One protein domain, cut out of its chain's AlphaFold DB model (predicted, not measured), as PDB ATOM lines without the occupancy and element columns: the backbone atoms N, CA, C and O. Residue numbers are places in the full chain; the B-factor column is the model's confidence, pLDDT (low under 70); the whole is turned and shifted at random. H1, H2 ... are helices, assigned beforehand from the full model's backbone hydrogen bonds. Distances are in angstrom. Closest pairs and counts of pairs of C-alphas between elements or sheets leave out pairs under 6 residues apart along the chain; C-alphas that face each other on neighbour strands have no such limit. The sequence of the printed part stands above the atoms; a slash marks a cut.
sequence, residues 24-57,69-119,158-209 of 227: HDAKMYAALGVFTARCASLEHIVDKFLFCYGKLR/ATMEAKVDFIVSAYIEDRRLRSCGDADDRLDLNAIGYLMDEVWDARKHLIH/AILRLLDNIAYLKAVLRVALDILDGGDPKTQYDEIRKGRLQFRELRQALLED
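Overview. This is residues 24 to 57, 69 to 119 and 158 to 209 of the 227 residues of an uncharacterized protein of Pseudorhizobium halotolerans (UniProt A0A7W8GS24). Three long helices, H1, H5 and H6, lie side by side in a slab with H5 in the middle, and H4 and H2, two helices running opposite ways, cross one side of it over H1, H4 also over H5. The short H3 packs on H5, and residues 24 to 30 of H1 stick out. The printed part has 137 residues with six named helices, H1 to H6 in chain order, and no named strand; the class is all helix. It is compact, with a radius of gyration of the C-alphas of 15.7 A and spans of 49 by 33 by 22 A.

Arrangement. H1, residues 24 to 57, touches H5, residues 158 to 180, at a shallow tilt of 23 degrees, the same way; their closest C-alphas, of Leu 42 and Lys 170, are 5.8 A apart. H5 is the hub, touching four helices. H5 and H6, residues 186 to 208, form a helical hairpin at 3 degrees, opposite ways, with the C-alphas of Ala 171 and Ile 192 closest at 6.5 A. H1 and H6 are apart. H4, residues 100 to 119, touches H5 with residues 103 to 110 alone, at a steep tilt of 55 degrees; the C-alphas of Val 110 and Leu 162 are closest at 6.0 A. H4 touches H1 with residues 110 to 117 alone, the C-alphas of Arg 114 and Thr 36 closest at 6.6 A. H2, residues 71 to 84, touches H4 at a shallow tilt of 15 degrees, opposite ways, the C-alphas of Val 79 and Leu 100 closest at 6.2 A. H1 touches H2 with residues 46 to 53 alone, the C-alphas of Leu 50 and Ile 78 closest at 7.3 A. H3, residues 86 to 89, touches H2 only at the corner. Every O i to N i+4 pair is within hydrogen-bond range in H1, H2, H4 and H5, and 17 of 19 in H6; H3 is too short for one.

Along the chain. H1 begins at C-alpha 24 (76.881, 78.446, 300.962) and measures 49.9 A; H6, 34.1 A, ends at C-alpha 208 (75.520, 59.551, 290.657). H5 measures 32.9 A and H4 28.1 A.

Size, cuts and confidence. Residues 58 to 68 and 120 to 157 are not printed, with C-alpha gaps of 18.5 A and 18.4 A. Confidence is under 70 at residues 24 to 29, 69, 90 to 97 and 185 to 209.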
ATOM      1  N   HIS A  24      77.645  79.130 301.994       59.94
ATOM      2  CA  HIS A  24      76.881  78.446 300.962       59.94
ATOM      3  C   HIS A  24      76.456  79.371 299.814       59.94
ATOM      4  O   HIS A  24      76.727  79.048 298.653       59.94
ATOM      5  N   ASP A  25      75.870  80.533 300.114       61.38
ATOM      6  CA  ASP A  25      75.525  81.528 299.093       61.38
ATOM      7  C   ASP A  25      76.784  82.002 298.360       61.38
ATOM      8  O   ASP A  25      76.781  82.135 297.134       61.38
ATOM      9  N   ALA A  26      77.900  82.161 299.079       65.62
ATOM     10  CA  ALA A  26      79.185  82.521 298.487       65.62
ATOM     11  C   ALA A  26      79.659  81.493 297.438       65.62
ATOM     12  O   ALA A  26      80.058  81.881 296.337       65.62
ATOM     13  N   LYS A  27      79.555  80.183 297.719       63.91
ATOM     14  CA  LYS A  27      79.908  79.112 296.760       63.91
ATOM     15  C   LYS A  27      79.024  79.133 295.509       63.91
ATOM     16  O   LYS A  27      79.509  78.904 294.400       63.91
ATOM     17  N   MET A  28      77.740  79.441 295.653       66.38
ATOM     18  CA  MET A  28      76.821  79.536 294.515       66.38
ATOM     19  C   MET A  28      77.063  80.776 293.670       66.38
ATOM     20  O   MET A  28      77.138  80.669 292.447       66.38
ATOM     21  N   TYR A  29      77.228  81.941 294.296       69.25
ATOM     22  CA  TYR A  29      77.613  83.155 293.583       69.25
ATOM     23  C   TYR A  29      78.958  82.975 292.874       69.25
ATOM     24  O   TYR A  29      79.100  83.419 291.734       69.25
ATOM     25  N   ALA A  30      79.906  82.243 293.470       72.06
ATOM     26  CA  ALA A  30      81.145  81.857 292.801       72.06
ATOM     27  C   ALA A  30      80.880  80.974 291.567       72.06
ATOM     28  O   ALA A  30      81.407  81.264 290.493       72.06
ATOM     29  N   ALA A  31      80.021  79.954 291.663       70.62
ATOM     30  CA  ALA A  31      79.649  79.116 290.517       70.62
ATOM     31  C   ALA A  31      78.966  79.919 289.389       70.62
ATOM     32  O   ALA A  31      79.281  79.729 288.210       70.62
ATOM     33  N   LEU A  32      78.077  80.855 289.737       76.38
ATOM     34  CA  LEU A  32      77.449  81.782 288.788       76.38
ATOM     35  C   LEU A  32      78.468  82.731 288.144       76.38
ATOM     36  O   LEU A  32      78.403  82.990 286.938       76.38
ATOM     37  N   GLY A  33      79.429  83.219 288.929       77.75
ATOM     38  CA  GLY A  33      80.545  84.031 288.455       77.75
ATOM     39  C   GLY A  33      81.422  83.270 287.462       77.75
ATOM     40  O   GLY A  33      81.703  83.781 286.378       77.75
ATOM     41  N   VAL A  34      81.770  82.016 287.771       79.88
ATOM     42  CA  VAL A  34      82.506  81.122 286.863       79.88
ATOM     43  C   VAL A  34      81.731  80.927 285.564       79.88
ATOM     44  O   VAL A  34      82.298  81.123 284.490       79.88
ATOM     45  N   PHE A  35      80.439  80.599 285.633       82.56
ATOM     46  CA  PHE A  35      79.610  80.450 284.437       82.56
ATOM     47  C   PHE A  35      79.607  81.722 283.577       82.56
ATOM     48  O   PHE A  35      79.894  81.665 282.382       82.56
ATOM     49  N   THR A  36      79.374  82.882 284.192       84.31
ATOM     50  CA  THR A  36      79.350  84.177 283.494       84.31
ATOM     51  C   THR A  36      80.694  84.493 282.834       84.31
ATOM     52  O   THR A  36      80.733  84.902 281.671       84.31
ATOM     53  N   ALA A  37      81.807  84.239 283.528       82.06
ATOM     54  CA  ALA A  37      83.151  84.408 282.982       82.06
ATOM     55  C   ALA A  37      83.414  83.470 281.792       82.06
ATOM     56  O   ALA A  37      84.023  83.872 280.797       82.06
ATOM     57  N   ARG A  38      82.926  82.224 281.847       85.06
ATOM     58  CA  ARG A  38      83.036  81.273 280.732       85.06
ATOM     59  C   ARG A  38      82.198  81.700 279.528       85.06
ATOM     60  O   ARG A  38      82.707  81.616 278.412       85.06
ATOM     61  N   CYS A  39      80.995  82.235 279.738       89.88
ATOM     62  CA  CYS A  39      80.194  82.833 278.668       89.88
ATOM     63  C   CYS A  39      80.922  84.003 277.994       89.88
ATOM     64  O   CYS A  39      81.002  84.042 276.771       89.88
ATOM     65  N   ALA A  40      81.504  84.922 278.774       87.81
ATOM     66  CA  ALA A  40      82.278  86.042 278.231       87.81
ATOM     67  C   ALA A  40      83.512  85.564 277.441       87.81
ATOM     68  O   ALA A  40      83.812  86.074 276.363       87.81
ATOM     69  N   SER A  41      84.204  84.535 277.940       88.62
ATOM     70  CA  SER A  41      85.333  83.916 277.237       88.62
ATOM     71  C   SER A  41      84.921  83.265 275.911       88.62
ATOM     72  O   SER A  41      85.684  83.327 274.948       88.62
ATOM     73  N   LEU A  42      83.749  82.629 275.851       91.06
ATOM     74  CA  LEU A  42      83.217  82.069 274.612       91.06
ATOM     75  C   LEU A  42      82.798  83.171 273.634       91.06
ATOM     76  O   LEU A  42      83.158  83.090 272.465       91.06
ATOM     77  N   GLU A  43      82.112  84.213 274.107       91.50
ATOM     78  CA  GLU A  43      81.743  85.385 273.303       91.50
ATOM     79  C   GLU A  43      82.976  86.032 272.653       91.50
ATOM     80  O   GLU A  43      82.965  86.321 271.459       91.50
ATOM     81  N   HIS A  44      84.086  86.139 273.386       90.69
ATOM     82  CA  HIS A  44      85.352  86.614 272.829       90.69
ATOM     83  C   HIS A  44      85.894  85.723 271.694       90.69
ATOM     84  O   HIS A  44      86.406  86.231 270.696       90.69
ATOM     85  N   ILE A  45      85.791  84.394 271.821       90.69
ATOM     86  CA  ILE A  45      86.225  83.460 270.767       90.69
ATOM     87  C   ILE A  45      85.305  83.539 269.546       90.69
ATOM     88  O   ILE A  45      85.803  83.517 268.422       90.69
ATOM     89  N   VAL A  46      83.993  83.666 269.759       92.44
ATOM     90  CA  VAL A  46      83.017  83.922 268.691       92.44
ATOM     91  C   VAL A  46      83.416  85.182 267.929       92.44
ATOM     92  O   VAL A  46      83.608  85.121 266.719       92.44
ATOM     93  N   ASP A  47      83.646  86.293 268.628       89.75
ATOM     94  CA  ASP A  47      84.049  87.551 267.997       89.75
ATOM     95  C   ASP A  47      85.351  87.401 267.211       89.75
ATOM     96  O   ASP A  47      85.432  87.828 266.058       89.75
ATOM     97  N   LYS A  48      86.353  86.720 267.783       90.50
ATOM     98  CA  LYS A  48      87.612  86.427 267.088       90.50
ATOM     99  C   LYS A  48      87.376  85.649 265.789       90.50
ATOM    100  O   LYS A  48      87.935  86.027 264.761       90.50
ATOM    101  N   PHE A  49      86.545  84.606 265.815       91.38
ATOM    102  CA  PHE A  49      86.186  83.835 264.622       91.38
ATOM    103  C   PHE A  49      85.543  84.715 263.548       91.38
ATOM    104  O   PHE A  49      85.994  84.703 262.402       91.38
ATOM    105  N   LEU A  50      84.552  85.526 263.924       89.69
ATOM    106  CA  LEU A  50      83.857  86.437 263.010       89.69
ATOM    107  C   LEU A  50      84.831  87.411 262.334       89.69
ATOM    108  O   LEU A  50      84.787  87.590 261.115       89.69
ATOM    109  N   PHE A  51      85.752  88.000 263.104       87.44
ATOM    110  CA  PHE A  51      86.777  88.895 262.567       87.44
ATOM    111  C   PHE A  51      87.754  88.177 261.630       87.44
ATOM    112  O   PHE A  51      88.053  88.704 260.555       87.44
ATOM    113  N   CYS A  52      88.258  86.998 262.004       88.00
ATOM    114  CA  CYS A  52      89.194  86.241 261.171       88.00
ATOM    115  C   CYS A  52      88.543  85.790 259.858       88.00
ATOM    116  O   CYS A  52      89.093  86.035 258.782       88.00
ATOM    117  N   TYR A  53      87.346  85.203 259.922       87.25
ATOM    118  CA  TYR A  53      86.624  84.762 258.729       87.25
ATOM    119  C   TYR A  53      86.224  85.942 257.832       87.25
ATOM    120  O   TYR A  53      86.438  85.902 256.618       87.25
ATOM    121  N   GLY A  54      85.722  87.031 258.426       82.88
ATOM    122  CA  GLY A  54      85.337  88.244 257.703       82.88
ATOM    123  C   GLY A  54      86.494  88.869 256.918       82.88
ATOM    124  O   GLY A  54      86.311  89.251 255.762       82.88
ATOM    125  N   LYS A  55      87.707  88.903 257.491       80.00
ATOM    126  CA  LYS A  55      88.917  89.386 256.797       80.00
ATOM    127  C   LYS A  55      89.271  88.559 255.558       80.00
ATOM    128  O   LYS A  55      89.765  89.119 254.584       80.00
ATOM    129  N   LEU A  56      89.036  87.248 255.593       76.25
ATOM    130  CA  LEU A  56      89.373  86.341 254.491       76.25
ATOM    131  C   LEU A  56      88.376  86.420 253.329       76.25
ATOM    132  O   LEU A  56      88.761  86.199 252.181       76.25
ATOM    133  N   ARG A  57      87.099  86.705 253.609       70.50
ATOM    134  CA  ARG A  57      86.019  86.682 252.605       70.50
ATOM    135  C   ARG A  57      85.628  88.053 252.063       70.50
ATOM    136  O   ARG A  57      85.058  88.112 250.976       70.50
ATOM    137  N   ALA A  69      75.907  92.128 265.595       68.56
ATOM    138  CA  ALA A  69      75.932  92.733 266.925       68.56
ATOM    139  C   ALA A  69      75.127  91.918 267.946       68.56
ATOM    140  O   ALA A  69      75.467  91.892 269.128       68.56
ATOM    141  N   THR A  70      74.064  91.243 267.500       80.62
ATOM    142  CA  THR A  70      73.259  90.350 268.339       80.62
ATOM    143  C   THR A  70      73.840  88.945 268.316       80.62
ATOM    144  O   THR A  70      74.423  88.533 267.318       80.62
ATOM    145  N   MET A  71      73.674  88.186 269.404       81.25
ATOM    146  CA  MET A  71      74.186  86.815 269.419       81.25
ATOM    147  C   MET A  71      73.512  85.935 268.364       81.25
ATOM    148  O   MET A  71      74.202  85.177 267.707       81.25
ATOM    149  N   GLU A  72      72.208  86.101 268.145       81.94
ATOM    150  CA  GLU A  72      71.468  85.425 267.071       81.94
ATOM    151  C   GLU A  72      72.152  85.631 265.709       81.94
ATOM    152  O   GLU A  72      72.532  84.671 265.047       81.94
ATOM    153  N   ALA A  73      72.485  86.881 265.361       83.81
ATOM    154  CA  ALA A  73      73.200  87.174 264.122       83.81
ATOM    155  C   ALA A  73      74.623  86.583 264.093       83.81
ATOM    156  O   ALA A  73      75.134  86.254 263.023       83.81
ATOM    157  N   LYS A  74      75.289  86.458 265.249       87.19
ATOM    158  CA  LYS A  74      76.620  85.834 265.350       87.19
ATOM    159  C   LYS A  74      76.541  84.318 265.141       87.19
ATOM    160  O   LYS A  74      77.403  83.769 264.458       87.19
ATOM    161  N   VAL A  75      75.517  83.658 265.687       87.06
ATOM    162  CA  VAL A  75      75.240  82.227 265.476       87.06
ATOM    163  C   VAL A  75      74.966  81.963 263.998       87.06
ATOM    164  O   VAL A  75      75.644  81.129 263.397       87.06
ATOM    165  N   ASP A  76      74.063  82.734 263.386       84.94
ATOM    166  CA  ASP A  76      73.735  82.621 261.960       84.94
ATOM    167  C   ASP A  76      74.962  82.812 261.068       84.94
ATOM    168  O   ASP A  76      75.168  82.072 260.100       84.94
ATOM    169  N   PHE A  77      75.813  83.785 261.405       87.69
ATOM    170  CA  PHE A  77      77.059  84.009 260.685       87.69
ATOM    171  C   PHE A  77      77.991  82.798 260.789       87.69
ATOM    172  O   PHE A  77      78.559  82.386 259.778       87.69
ATOM    173  N   ILE A  78      78.160  82.216 261.982       88.81
ATOM    174  CA  ILE A  78      78.992  81.019 262.168       88.81
ATOM    175  C   ILE A  78      78.454  79.875 261.309       88.81
ATOM    176  O   ILE A  78      79.207  79.296 260.528       88.81
ATOM    177  N   VAL A  79      77.157  79.577 261.400       86.88
ATOM    178  CA  VAL A  79      76.524  78.511 260.607       86.88
ATOM    179  C   VAL A  79      76.734  78.749 259.108       86.88
ATOM    180  O   VAL A  79      77.166  77.841 258.395       86.88
ATOM    181  N   SER A  80      76.521  79.980 258.637       86.75
ATOM    182  CA  SER A  80      76.734  80.355 257.233       86.75
ATOM    183  C   SER A  80      78.194  80.173 256.804       86.75
ATOM    184  O   SER A  80      78.457  79.580 255.758       86.75
ATOM    185  N   ALA A  81      79.156  80.587 257.635       88.44
ATOM    186  CA  ALA A  81      80.583  80.415 257.363       88.44
ATOM    187  C   ALA A  81      80.965  78.935 257.181       88.44
ATOM    188  O   ALA A  81      81.697  78.592 256.251       88.44
ATOM    189  N   TYR A  82      80.428  78.046 258.023       87.19
ATOM    190  CA  TYR A  82      80.638  76.601 257.899       87.19
ATOM    191  C   TYR A  82      79.994  76.004 256.642       87.19
ATOM    192  O   TYR A  82      80.545  75.077 256.051       87.19
ATOM    193  N   ILE A  83      78.847  76.519 256.198       84.44
ATOM    194  CA  ILE A  83      78.206  76.070 254.951       84.44
ATOM    195  C   ILE A  83      79.046  76.492 253.732       84.44
ATOM    196  O   ILE A  83      79.276  75.700 252.807       84.44
ATOM    197  N   GLU A  84      79.536  77.730 253.735       85.31
ATOM    198  CA  GLU A  84      80.224  78.347 252.601       85.31
ATOM    199  C   GLU A  84      81.687  77.900 252.456       85.31
ATOM    200  O   GLU A  84      82.162  77.669 251.336       85.31
ATOM    201  N   ASP A  85      82.421  77.725 253.558       86.00
ATOM    202  CA  ASP A  85      83.838  77.365 253.517       86.00
ATOM    203  C   ASP A  85      84.054  75.851 253.588       86.00
ATOM    204  O   ASP A  85      83.790  75.189 254.589       86.00
ATOM    205  N   ARG A  86      84.576  75.270 252.500       82.81
ATOM    206  CA  ARG A  86      84.894  73.833 252.437       82.81
ATOM    207  C   ARG A  86      85.906  73.399 253.494       82.81
ATOM    208  O   ARG A  86      85.811  72.265 253.946       82.81
ATOM    209  N   ARG A  87      86.831  74.273 253.899       82.31
ATOM    210  CA  ARG A  87      87.855  73.953 254.905       82.31
ATOM    211  C   ARG A  87      87.240  73.806 256.296       82.31
ATOM    212  O   ARG A  87      87.655  72.957 257.069       82.31
ATOM    213  N   LEU A  88      86.203  74.586 256.594       82.75
ATOM    214  CA  LEU A  88      85.470  74.482 257.857       82.75
ATOM    215  C   LEU A  88      84.539  73.263 257.894       82.75
ATOM    216  O   LEU A  88      84.162  72.812 258.966       82.75
ATOM    217  N   ARG A  89      84.188  72.675 256.746       75.69
ATOM    218  CA  ARG A  89      83.355  71.459 256.696       75.69
ATOM    219  C   ARG A  89      84.095  70.176 257.043       75.69
ATOM    220  O   ARG A  89      83.439  69.211 257.409       75.69
ATOM    221  N   SER A  90      85.422  70.162 256.925       67.19
ATOM    222  CA  SER A  90      86.262  69.052 257.407       67.19
ATOM    223  C   SER A  90      86.462  69.056 258.926       67.19
ATOM    224  O   SER A  90      87.114  68.172 259.466       67.19
ATOM    225  N   CYS A  91      85.922  70.065 259.604       64.88
ATOM    226  CA  CYS A  91      85.833  70.205 261.049       64.88
ATOM    227  C   CYS A  91      84.588  69.381 261.467       64.88
ATOM    228  O   CYS A  91      83.480  69.797 261.130       64.88
ATOM    229  N   GLY A  92      84.699  68.206 262.103       58.97
ATOM    230  CA  GLY A  92      83.522  67.361 262.380       58.97
ATOM    231  C   GLY A  92      83.656  66.347 263.523       58.97
ATOM    232  O   GLY A  92      84.764  66.040 263.942       58.97
ATOM    233  N   ASP A  93      82.515  65.877 264.058       62.22
ATOM    234  CA  ASP A  93      82.436  64.863 265.138       62.22
ATOM    235  C   ASP A  93      82.416  63.432 264.534       62.22
ATOM    236  O   ASP A  93      83.076  63.194 263.527       62.22
ATOM    237  N   ALA A  94      81.677  62.476 265.113       51.12
ATOM    238  CA  ALA A  94      81.707  61.027 264.841       51.12
ATOM    239  C   ALA A  94      81.526  60.537 263.380       51.12
ATOM    240  O   ALA A  94      81.681  59.341 263.153       51.12
ATOM    241  N   ASP A  95      81.285  61.426 262.413       54.72
ATOM    242  CA  ASP A  95      81.142  61.129 260.976       54.72
ATOM    243  C   ASP A  95      81.897  62.142 260.077       54.72
ATOM    244  O   ASP A  95      81.473  62.437 258.956       54.72
ATOM    245  N   ASP A  96      82.976  62.754 260.588       61.50
ATOM    246  CA  ASP A  96      83.775  63.804 259.921       61.50
ATOM    247  C   ASP A  96      82.968  65.060 259.534       61.50
ATOM    248  O   ASP A  96      83.393  65.876 258.711       61.50
ATOM    249  N   ARG A  97      81.780  65.240 260.125       68.00
ATOM    250  CA  ARG A  97      80.910  66.402 259.905       68.00
ATOM    251  C   ARG A  97      80.464  67.016 261.221       68.00
ATOM    252  O   ARG A  97      80.121  66.311 262.169       68.00
ATOM    253  N   LEU A  98      80.466  68.344 261.278       76.81
ATOM    254  CA  LEU A  98      79.906  69.088 262.399       76.81
ATOM    255  C   LEU A  98      78.385  69.163 262.258       76.81
ATOM    256  O   LEU A  98      77.873  69.571 261.213       76.81
ATOM    257  N   ASP A  99      77.663  68.818 263.322       82.06
ATOM    258  CA  ASP A  99      76.226  69.066 263.399       82.06
ATOM    259  C   ASP A  99      75.972  70.555 263.680       82.06
ATOM    260  O   ASP A  99      75.995  71.015 264.825       82.06
ATOM    261  N   LEU A 100      75.757  71.323 262.611       83.88
ATOM    262  CA  LEU A 100      75.521  72.766 262.693       83.88
ATOM    263  C   LEU A 100      74.207  73.111 263.405       83.88
ATOM    264  O   LEU A 100      74.137  74.155 264.054       83.88
ATOM    265  N   ASN A 101      73.198  72.233 263.346       84.69
ATOM    266  CA  ASN A 101      71.950  72.439 264.082       84.69
ATOM    267  C   ASN A 101      72.212  72.323 265.582       84.69
ATOM    268  O   ASN A 101      71.793  73.186 266.352       84.69
ATOM    269  N   ALA A 102      72.956  71.294 265.995       84.50
ATOM    270  CA  ALA A 102      73.361  71.148 267.386       84.50
ATOM    271  C   ALA A 102      74.172  72.363 267.859       84.50
ATOM    272  O   ALA A 102      73.896  72.882 268.933       84.50
ATOM    273  N   ILE A 103      75.125  72.863 267.065       85.88
ATOM    274  CA  ILE A 103      75.896  74.066 267.423       85.88
ATOM    275  C   ILE A 103      74.982  75.273 267.657       85.88
ATOM    276  O   ILE A 103      75.131  75.934 268.687       85.88
ATOM    277  N   GLY A 104      74.022  75.521 266.761       86.69
ATOM    278  CA  GLY A 104      73.036  76.594 266.918       86.69
ATOM    279  C   GLY A 104      72.256  76.469 268.228       86.69
ATOM    280  O   GLY A 104      72.296  77.376 269.057       86.69
ATOM    281  N   TYR A 105      71.659  75.299 268.483       87.44
ATOM    282  CA  TYR A 105      70.906  75.049 269.718       87.44
ATOM    283  C   TYR A 105      71.750  75.219 270.986       87.44
ATOM    284  O   TYR A 105      71.272  75.770 271.978       87.44
ATOM    285  N   LEU A 106      73.000  74.750 270.978       89.38
ATOM    286  CA  LEU A 106      73.893  74.866 272.131       89.38
ATOM    287  C   LEU A 106      74.277  76.327 272.401       89.38
ATOM    288  O   LEU A 106      74.359  76.723 273.565       89.38
ATOM    289  N   MET A 107      74.506  77.128 271.354       90.06
ATOM    290  CA  MET A 107      74.762  78.563 271.504       90.06
ATOM    291  C   MET A 107      73.520  79.297 272.018       90.06
ATOM    292  O   MET A 107      73.627  80.051 272.983       90.06
ATOM    293  N   ASP A 108      72.337  79.034 271.468       88.25
ATOM    294  CA  ASP A 108      71.101  79.664 271.945       88.25
ATOM    295  C   ASP A 108      70.841  79.357 273.422       88.25
ATOM    296  O   ASP A 108      70.553  80.260 274.213       88.25
ATOM    297  N   GLU A 109      71.025  78.100 273.827       87.69
ATOM    298  CA  GLU A 109      70.822  77.666 275.209       87.69
ATOM    299  C   GLU A 109      71.786  78.367 276.185       87.69
ATOM    300  O   GLU A 109      71.370  78.861 277.240       87.69
ATOM    301  N   VAL A 110      73.075  78.457 275.836       89.69
ATOM    302  CA  VAL A 110      74.084  79.143 276.661       89.69
ATOM    303  C   VAL A 110      73.758  80.632 276.803       89.69
ATOM    304  O   VAL A 110      73.899  81.199 277.894       89.69
ATOM    305  N   TRP A 111      73.304  81.279 275.730       88.62
ATOM    306  CA  TRP A 111      73.034  82.713 275.752       88.62
ATOM    307  C   TRP A 111      71.724  83.079 276.412       88.62
ATOM    308  O   TRP A 111      71.676  84.103 277.099       88.62
ATOM    309  N   ASP A 112      70.693  82.254 276.269       84.31
ATOM    310  CA  ASP A 112      69.458  82.439 277.017       84.31
ATOM    311  C   ASP A 112      69.731  82.315 278.523       84.31
ATOM    312  O   ASP A 112      69.391  83.218 279.294       84.31
ATOM    313  N   ALA A 113      70.494  81.297 278.941       83.38
ATOM    314  CA  ALA A 113      70.915  81.144 280.333       83.38
ATOM    315  C   ALA A 113      71.733  82.349 280.841       83.38
ATOM    316  O   ALA A 113      71.452  82.886 281.917       83.38
ATOM    317  N   ARG A 114      72.708  82.838 280.058       85.31
ATOM    318  CA  ARG A 114      73.477  84.058 280.378       85.31
ATOM    319  C   ARG A 114      72.561  85.275 280.519       85.31
ATOM    320  O   ARG A 114      72.708  86.045 281.465       85.31
ATOM    321  N   LYS A 115      71.626  85.469 279.588       81.31
ATOM    322  CA  LYS A 115      70.682  86.595 279.598       81.31
ATOM    323  C   LYS A 115      69.813  86.566 280.851       81.31
ATOM    324  O   LYS A 115      69.610  87.605 281.476       81.31
ATOM    325  N   HIS A 116      69.353  85.380 281.238       76.75
ATOM    326  CA  HIS A 116      68.613  85.156 282.471       76.75
ATOM    327  C   HIS A 116      69.429  85.463 283.727       76.75
ATOM    328  O   HIS A 116      68.889  86.026 284.677       76.75
ATOM    329  N   LEU A 117      70.718  85.146 283.736       77.75
ATOM    330  CA  LEU A 117      71.587  85.422 284.879       77.75
ATOM    331  C   LEU A 117      71.962  86.897 285.024       77.75
ATOM    332  O   LEU A 117      71.971  87.407 286.137       77.75
ATOM    333  N   ILE A 118      72.258  87.582 283.919       76.12
ATOM    334  CA  ILE A 118      72.729  88.975 283.952       76.12
ATOM    335  C   ILE A 118      71.567  89.964 284.118       76.12
ATOM    336  O   ILE A 118      71.732  91.007 284.747       76.12
ATOM    337  N   HIS A 119      70.400  89.667 283.538       71.81
ATOM    338  CA  HIS A 119      69.273  90.605 283.484       71.81
ATOM    339  C   HIS A 119      68.048  90.167 284.299       71.81
ATOM    340  O   HIS A 119      67.049  90.886 284.318       71.81
ATOM    341  N   ALA A 158      72.120  71.486 285.437       77.75
ATOM    342  CA  ALA A 158      71.933  72.370 284.292       77.75
ATOM    343  C   ALA A 158      73.155  73.274 284.066       77.75
ATOM    344  O   ALA A 158      73.629  73.337 282.935       77.75
ATOM    345  N   ILE A 159      73.719  73.896 285.112       78.50
ATOM    346  CA  ILE A 159      74.952  74.700 284.986       78.50
ATOM    347  C   ILE A 159      76.120  73.861 284.472       78.50
ATOM    348  O   ILE A 159      76.810  74.286 283.548       78.50
ATOM    349  N   LEU A 160      76.335  72.668 285.033       77.12
ATOM    350  CA  LEU A 160      77.434  71.797 284.607       77.12
ATOM    351  C   LEU A 160      77.319  71.424 283.124       77.12
ATOM    352  O   LEU A 160      78.314  71.457 282.405       77.12
ATOM    353  N   ARG A 161      76.103  71.143 282.646       82.44
ATOM    354  CA  ARG A 161      75.843  70.908 281.219       82.44
ATOM    355  C   ARG A 161      76.123  72.151 280.368       82.44
ATOM    356  O   ARG A 161      76.702  72.028 279.299       82.44
ATOM    357  N   LEU A 162      75.745  73.346 280.822       85.56
ATOM    358  CA  LEU A 162      76.026  74.573 280.070       85.56
ATOM    359  C   LEU A 162      77.533  74.875 280.005       85.56
ATOM    360  O   LEU A 162      78.016  75.353 278.982       85.56
ATOM    361  N   LEU A 163      78.285  74.574 281.067       81.56
ATOM    362  CA  LEU A 163      79.746  74.688 281.075       81.56
ATOM    363  C   LEU A 163      80.405  73.718 280.081       81.56
ATOM    364  O   LEU A 163      81.336  74.126 279.386       81.56
ATOM    365  N   ASP A 164      79.895  72.489 279.970       80.25
ATOM    366  CA  ASP A 164      80.303  71.520 278.939       80.25
ATOM    367  C   ASP A 164      80.058  72.067 277.533       80.25
ATOM    368  O   ASP A 164      80.956  72.108 276.694       80.25
ATOM    369  N   ASN A 165      78.843  72.575 277.299       86.50
ATOM    370  CA  ASN A 165      78.462  73.163 276.022       86.50
ATOM    371  C   ASN A 165      79.401  74.319 275.654       86.50
ATOM    372  O   ASN A 165      79.890  74.376 274.529       86.50
ATOM    373  N   ILE A 166      79.713  75.203 276.610       87.81
ATOM    374  CA  ILE A 166      80.669  76.294 276.403       87.81
ATOM    375  C   ILE A 166      82.043  75.752 276.017       87.81
ATOM    376  O   ILE A 166      82.640  76.226 275.051       87.81
ATOM    377  N   ALA A 167      82.561  74.780 276.763       82.88
ATOM    378  CA  ALA A 167      83.864  74.194 276.489       82.88
ATOM    379  C   ALA A 167      83.934  73.574 275.088       82.88
ATOM    380  O   ALA A 167      84.866  73.866 274.334       82.88
ATOM    381  N   TYR A 168      82.920  72.792 274.721       83.44
ATOM    382  CA  TYR A 168      82.791  72.186 273.402       83.44
ATOM    383  C   TYR A 168      82.750  73.241 272.288       83.44
ATOM    384  O   TYR A 168      83.552  73.182 271.357       83.44
ATOM    385  N   LEU A 169      81.886  74.254 272.416       87.94
ATOM    386  CA  LEU A 169      81.769  75.345 271.443       87.94
ATOM    387  C   LEU A 169      83.090  76.104 271.274       87.94
ATOM    388  O   LEU A 169      83.510  76.381 270.150       87.94
ATOM    389  N   LYS A 170      83.788  76.401 272.379       88.56
ATOM    390  CA  LYS A 170      85.109  77.044 272.333       88.56
ATOM    391  C   LYS A 170      86.119  76.190 271.578       88.56
ATOM    392  O   LYS A 170      86.929  76.738 270.836       88.56
ATOM    393  N   ALA A 171      86.109  74.883 271.803       82.69
ATOM    394  CA  ALA A 171      87.053  73.982 271.171       82.69
ATOM    395  C   ALA A 171      86.806  73.897 269.658       82.69
ATOM    396  O   ALA A 171      87.732  74.116 268.884       82.69
ATOM    397  N   VAL A 172      85.547  73.729 269.241       85.00
ATOM    398  CA  VAL A 172      85.141  73.761 267.826       85.00
ATOM    399  C   VAL A 172      85.573  75.067 267.149       85.00
ATOM    400  O   VAL A 172      86.183  75.046 266.083       85.00
ATOM    401  N   LEU A 173      85.318  76.219 267.779       88.75
ATOM    402  CA  LEU A 173      85.699  77.520 267.217       88.75
ATOM    403  C   LEU A 173      87.217  77.746 267.174       88.75
ATOM    404  O   LEU A 173      87.693  78.452 266.289       88.75
ATOM    405  N   ARG A 174      87.987  77.158 268.097       87.50
ATOM    406  CA  ARG A 174      89.458  77.203 268.058       87.50
ATOM    407  C   ARG A 174      90.009  76.414 266.880       87.50
ATOM    408  O   ARG A 174      90.805  76.968 266.137       87.50
ATOM    409  N   VAL A 175      89.522  75.196 266.654       84.38
ATOM    410  CA  VAL A 175      89.942  74.415 265.478       84.38
ATOM    411  C   VAL A 175      89.559  75.140 264.191       84.38
ATOM    412  O   VAL A 175      90.352  75.229 263.260       84.38
ATOM    413  N   ALA A 176      88.369  75.742 264.154       87.12
ATOM    414  CA  ALA A 176      87.942  76.555 263.023       87.12
ATOM    415  C   ALA A 176      88.903  77.721 262.751       87.12
ATOM    416  O   ALA A 176      89.275  77.952 261.606       87.12
ATOM    417  N   LEU A 177      89.315  78.443 263.796       88.75
ATOM    418  CA  LEU A 177      90.307  79.513 263.697       88.75
ATOM    419  C   LEU A 177      91.650  78.997 263.169       88.75
ATOM    420  O   LEU A 177      92.195  79.596 262.248       88.75
ATOM    421  N   ASP A 178      92.131  77.869 263.683       86.62
ATOM    422  CA  ASP A 178      93.402  77.279 263.257       86.62
ATOM    423  C   ASP A 178      93.356  76.843 261.781       86.62
ATOM    424  O   ASP A 178      94.300  77.091 261.031       86.62
ATOM    425  N   ILE A 179      92.234  76.282 261.313       86.12
ATOM    426  CA  ILE A 179      92.005  75.972 259.890       86.12
ATOM    427  C   ILE A 179      92.039  77.245 259.033       86.12
ATOM    428  O   ILE A 179      92.581  77.237 257.922       86.12
ATOM    429  N   LEU A 180      91.442  78.341 259.512       86.88
ATOM    430  CA  LEU A 180      91.463  79.621 258.799       86.88
ATOM    431  C   LEU A 180      92.881  80.200 258.700       86.88
ATOM    432  O   LEU A 180      93.190  80.815 257.677       86.88
ATOM    433  N   ASP A 181      93.730  79.924 259.691       87.38
ATOM    434  CA  ASP A 181      95.154  80.277 259.720       87.38
ATOM    435  C   ASP A 181      96.054  79.271 258.957       87.38
ATOM    436  O   ASP A 181      97.263  79.477 258.845       87.38
ATOM    437  N   GLY A 182      95.478  78.216 258.364       84.56
ATOM    438  CA  GLY A 182      96.183  77.244 257.516       84.56
ATOM    439  C   GLY A 182      96.665  75.971 258.224       84.56
ATOM    440  O   GLY A 182      97.454  75.225 257.643       84.56
ATOM    441  N   GLY A 183      96.208  75.716 259.453       81.19
ATOM    442  CA  GLY A 183      96.483  74.492 260.211       81.19
ATOM    443  C   GLY A 183      95.754  73.245 259.683       81.19
ATOM    444  O   GLY A 183      94.789  73.340 258.922       81.19
ATOM    445  N   ASP A 184      96.220  72.062 260.104       72.56
ATOM    446  CA  ASP A 184      95.608  70.765 259.767       72.56
ATOM    447  C   ASP A 184      94.480  70.402 260.764       72.56
ATOM    448  O   ASP A 184      94.746  70.289 261.964       72.56
ATOM    449  N   PRO A 185      93.234  70.182 260.296       65.31
ATOM    450  CA  PRO A 185      92.088  69.869 261.152       65.31
ATOM    451  C   PRO A 185      92.202  68.581 261.986       65.31
ATOM    452  O   PRO A 185      91.550  68.477 263.026       65.31
ATOM    453  N   LYS A 186      92.951  67.565 261.535       64.69
ATOM    454  CA  LYS A 186      92.766  66.185 262.037       64.69
ATOM    455  C   LYS A 186      93.226  65.954 263.476       64.69
ATOM    456  O   LYS A 186      92.540  65.271 264.229       64.69
ATOM    457  N   THR A 187      94.361  66.511 263.879       61.34
ATOM    458  CA  THR A 187      94.985  66.194 265.177       61.34
ATOM    459  C   THR A 187      94.232  66.806 266.360       61.34
ATOM    460  O   THR A 187      94.280  66.277 267.466       61.34
ATOM    461  N   GLN A 188      93.517  67.908 266.137       63.53
ATOM    462  CA  GLN A 188      92.889  68.681 267.209       63.53
ATOM    463  C   GLN A 188      91.489  68.168 267.581       63.53
ATOM    464  O   GLN A 188      91.042  68.354 268.712       63.53
ATOM    465  N   TYR A 189      90.798  67.472 266.675       65.56
ATOM    466  CA  TYR A 189      89.445  66.963 266.929       65.56
ATOM    467  C   TYR A 189      89.395  65.759 267.868       65.56
ATOM    468  O   TYR A 189      88.482  65.651 268.693       65.56
ATOM    469  N   ASP A 190      90.396  64.883 267.796       64.81
ATOM    470  CA  ASP A 190      90.500  63.733 268.694       64.81
ATOM    471  C   ASP A 190      90.638  64.165 270.161       64.81
ATOM    472  O   ASP A 190      90.127  63.497 271.064       64.81
ATOM    473  N   GLU A 191      91.270  65.313 270.411       64.56
ATOM    474  CA  GLU A 191      91.404  65.893 271.749       64.56
ATOM    475  C   GLU A 191      90.076  66.463 272.260       64.56
ATOM    476  O   GLU A 191      89.701  66.214 273.408       64.56
ATOM    477  N   ILE A 192      89.307  67.138 271.395       66.06
ATOM    478  CA  ILE A 192      87.951  67.616 271.718       66.06
ATOM    479  C   ILE A 192      87.048  66.438 272.076       66.06
ATOM    480  O   ILE A 192      86.326  66.477 273.077       66.06
ATOM    481  N   ARG A 193      87.113  65.367 271.279       66.94
ATOM    482  CA  ARG A 193      86.331  64.150 271.489       66.94
ATOM    483  C   ARG A 193      86.677  63.481 272.817       66.94
ATOM    484  O   ARG A 193      85.768  63.167 273.588       66.94
ATOM    485  N   LYS A 194      87.970  63.292 273.105       66.12
ATOM    486  CA  LYS A 194      88.441  62.719 274.376       66.12
ATOM    487  C   LYS A 194      87.999  63.566 275.569       66.12
ATOM    488  O   LYS A 194      87.445  63.012 276.516       66.12
ATOM    489  N   GLY A 195      88.147  64.889 275.488       65.31
ATOM    490  CA  GLY A 195      87.717  65.805 276.547       65.31
ATOM    491  C   GLY A 195      86.211  65.744 276.816       65.31
ATOM    492  O   GLY A 195      85.787  65.729 277.970       65.31
ATOM    493  N   ARG A 196      85.387  65.633 275.766       67.50
ATOM    494  CA  ARG A 196      83.925  65.528 275.901       67.50
ATOM    495  C   ARG A 196      83.490  64.193 276.510       67.50
ATOM    496  O   ARG A 196      82.537  64.159 277.288       67.50
ATOM    497  N   LEU A 197      84.176  63.096 276.176       67.56
ATOM    498  CA  LEU A 197      83.907  61.782 276.767       67.56
ATOM    499  C   LEU A 197      84.241  61.780 278.265       67.56
ATOM    500  O   LEU A 197      83.382  61.456 279.079       67.56
ATOM    501  N   GLN A 198      85.438  62.262 278.615       64.38
ATOM    502  CA  GLN A 198      85.890  62.393 280.003       64.38
ATOM    503  C   GLN A 198      84.963  63.295 280.822       64.38
ATOM    504  O   GLN A 198      84.646  62.989 281.969       64.38
ATOM    505  N   PHE A 199      84.468  64.389 280.236       63.84
ATOM    506  CA  PHE A 199      83.519  65.255 280.925       63.84
ATOM    507  C   PHE A 199      82.153  64.595 281.122       63.84
ATOM    508  O   PHE A 199      81.550  64.767 282.179       63.84
ATOM    509  N   ARG A 200      81.648  63.828 280.146       65.44
ATOM    510  CA  ARG A 200      80.400  63.066 280.321       65.44
ATOM    511  C   ARG A 200      80.526  62.055 281.452       65.44
ATOM    512  O   ARG A 200      79.634  62.009 282.293       65.44
ATOM    513  N   GLU A 201      81.628  61.314 281.495       64.56
ATOM    514  CA  GLU A 201      81.931  60.356 282.563       64.56
ATOM    515  C   GLU A 201      82.015  61.055 283.925       64.56
ATOM    516  O   GLU A 201      81.411  60.616 284.901       64.56
ATOM    517  N   LEU A 202      82.675  62.211 283.982       62.31
ATOM    518  CA  LEU A 202      82.802  62.997 285.203       62.31
ATOM    519  C   LEU A 202      81.479  63.622 285.651       62.31
ATOM    520  O   LEU A 202      81.170  63.640 286.838       62.31
ATOM    521  N   ARG A 203      80.672  64.126 284.714       61.84
ATOM    522  CA  ARG A 203      79.315  64.615 284.973       61.84
ATOM    523  C   ARG A 203      78.441  63.488 285.501       61.84
ATOM    524  O   ARG A 203      77.644  63.724 286.401       61.84
ATOM    525  N   GLN A 204      78.575  62.295 284.938       66.06
ATOM    526  CA  GLN A 204      77.845  61.124 285.387       66.06
ATOM    527  C   GLN A 204      78.255  60.751 286.818       66.06
ATOM    528  O   GLN A 204      77.385  60.678 287.677       66.06
ATOM    529  N   ALA A 205      79.554  60.726 287.125       59.50
ATOM    530  CA  ALA A 205      80.052  60.550 288.492       59.50
ATOM    531  C   ALA A 205      79.559  61.651 289.460       59.50
ATOM    532  O   ALA A 205      79.131  61.367 290.574       59.50
ATOM    533  N   LEU A 206      79.548  62.914 289.026       58.62
ATOM    534  CA  LEU A 206      79.048  64.058 289.803       58.62
ATOM    535  C   LEU A 206      77.545  63.976 290.114       58.62
ATOM    536  O   LEU A 206      77.107  64.517 291.131       58.62
ATOM    537  N   LEU A 207      76.762  63.366 289.220       60.66
ATOM    538  CA  LEU A 207      75.317  63.188 289.365       60.66
ATOM    539  C   LEU A 207      74.958  61.910 290.139       60.66
ATOM    540  O   LEU A 207      73.928  61.899 290.807       60.66
ATOM    541  N   GLU A 208      75.780  60.863 290.052       58.50
ATOM    542  CA  GLU A 208      75.520  59.551 290.657       58.50
ATOM    543  C   GLU A 208      76.039  59.429 292.099       58.50
ATOM    544  O   GLU A 208      75.405  58.755 292.907       58.50
ATOM    545  N   ASP A 209      77.156  60.075 292.452       47.16
ATOM    546  CA  ASP A 209      77.907  59.688 293.658       47.16
ATOM    547  C   ASP A 209      77.729  60.639 294.860       47.16
ATOM    548  O   ASP A 209      78.156  60.320 295.965       47.16
TER     549      ASP A 209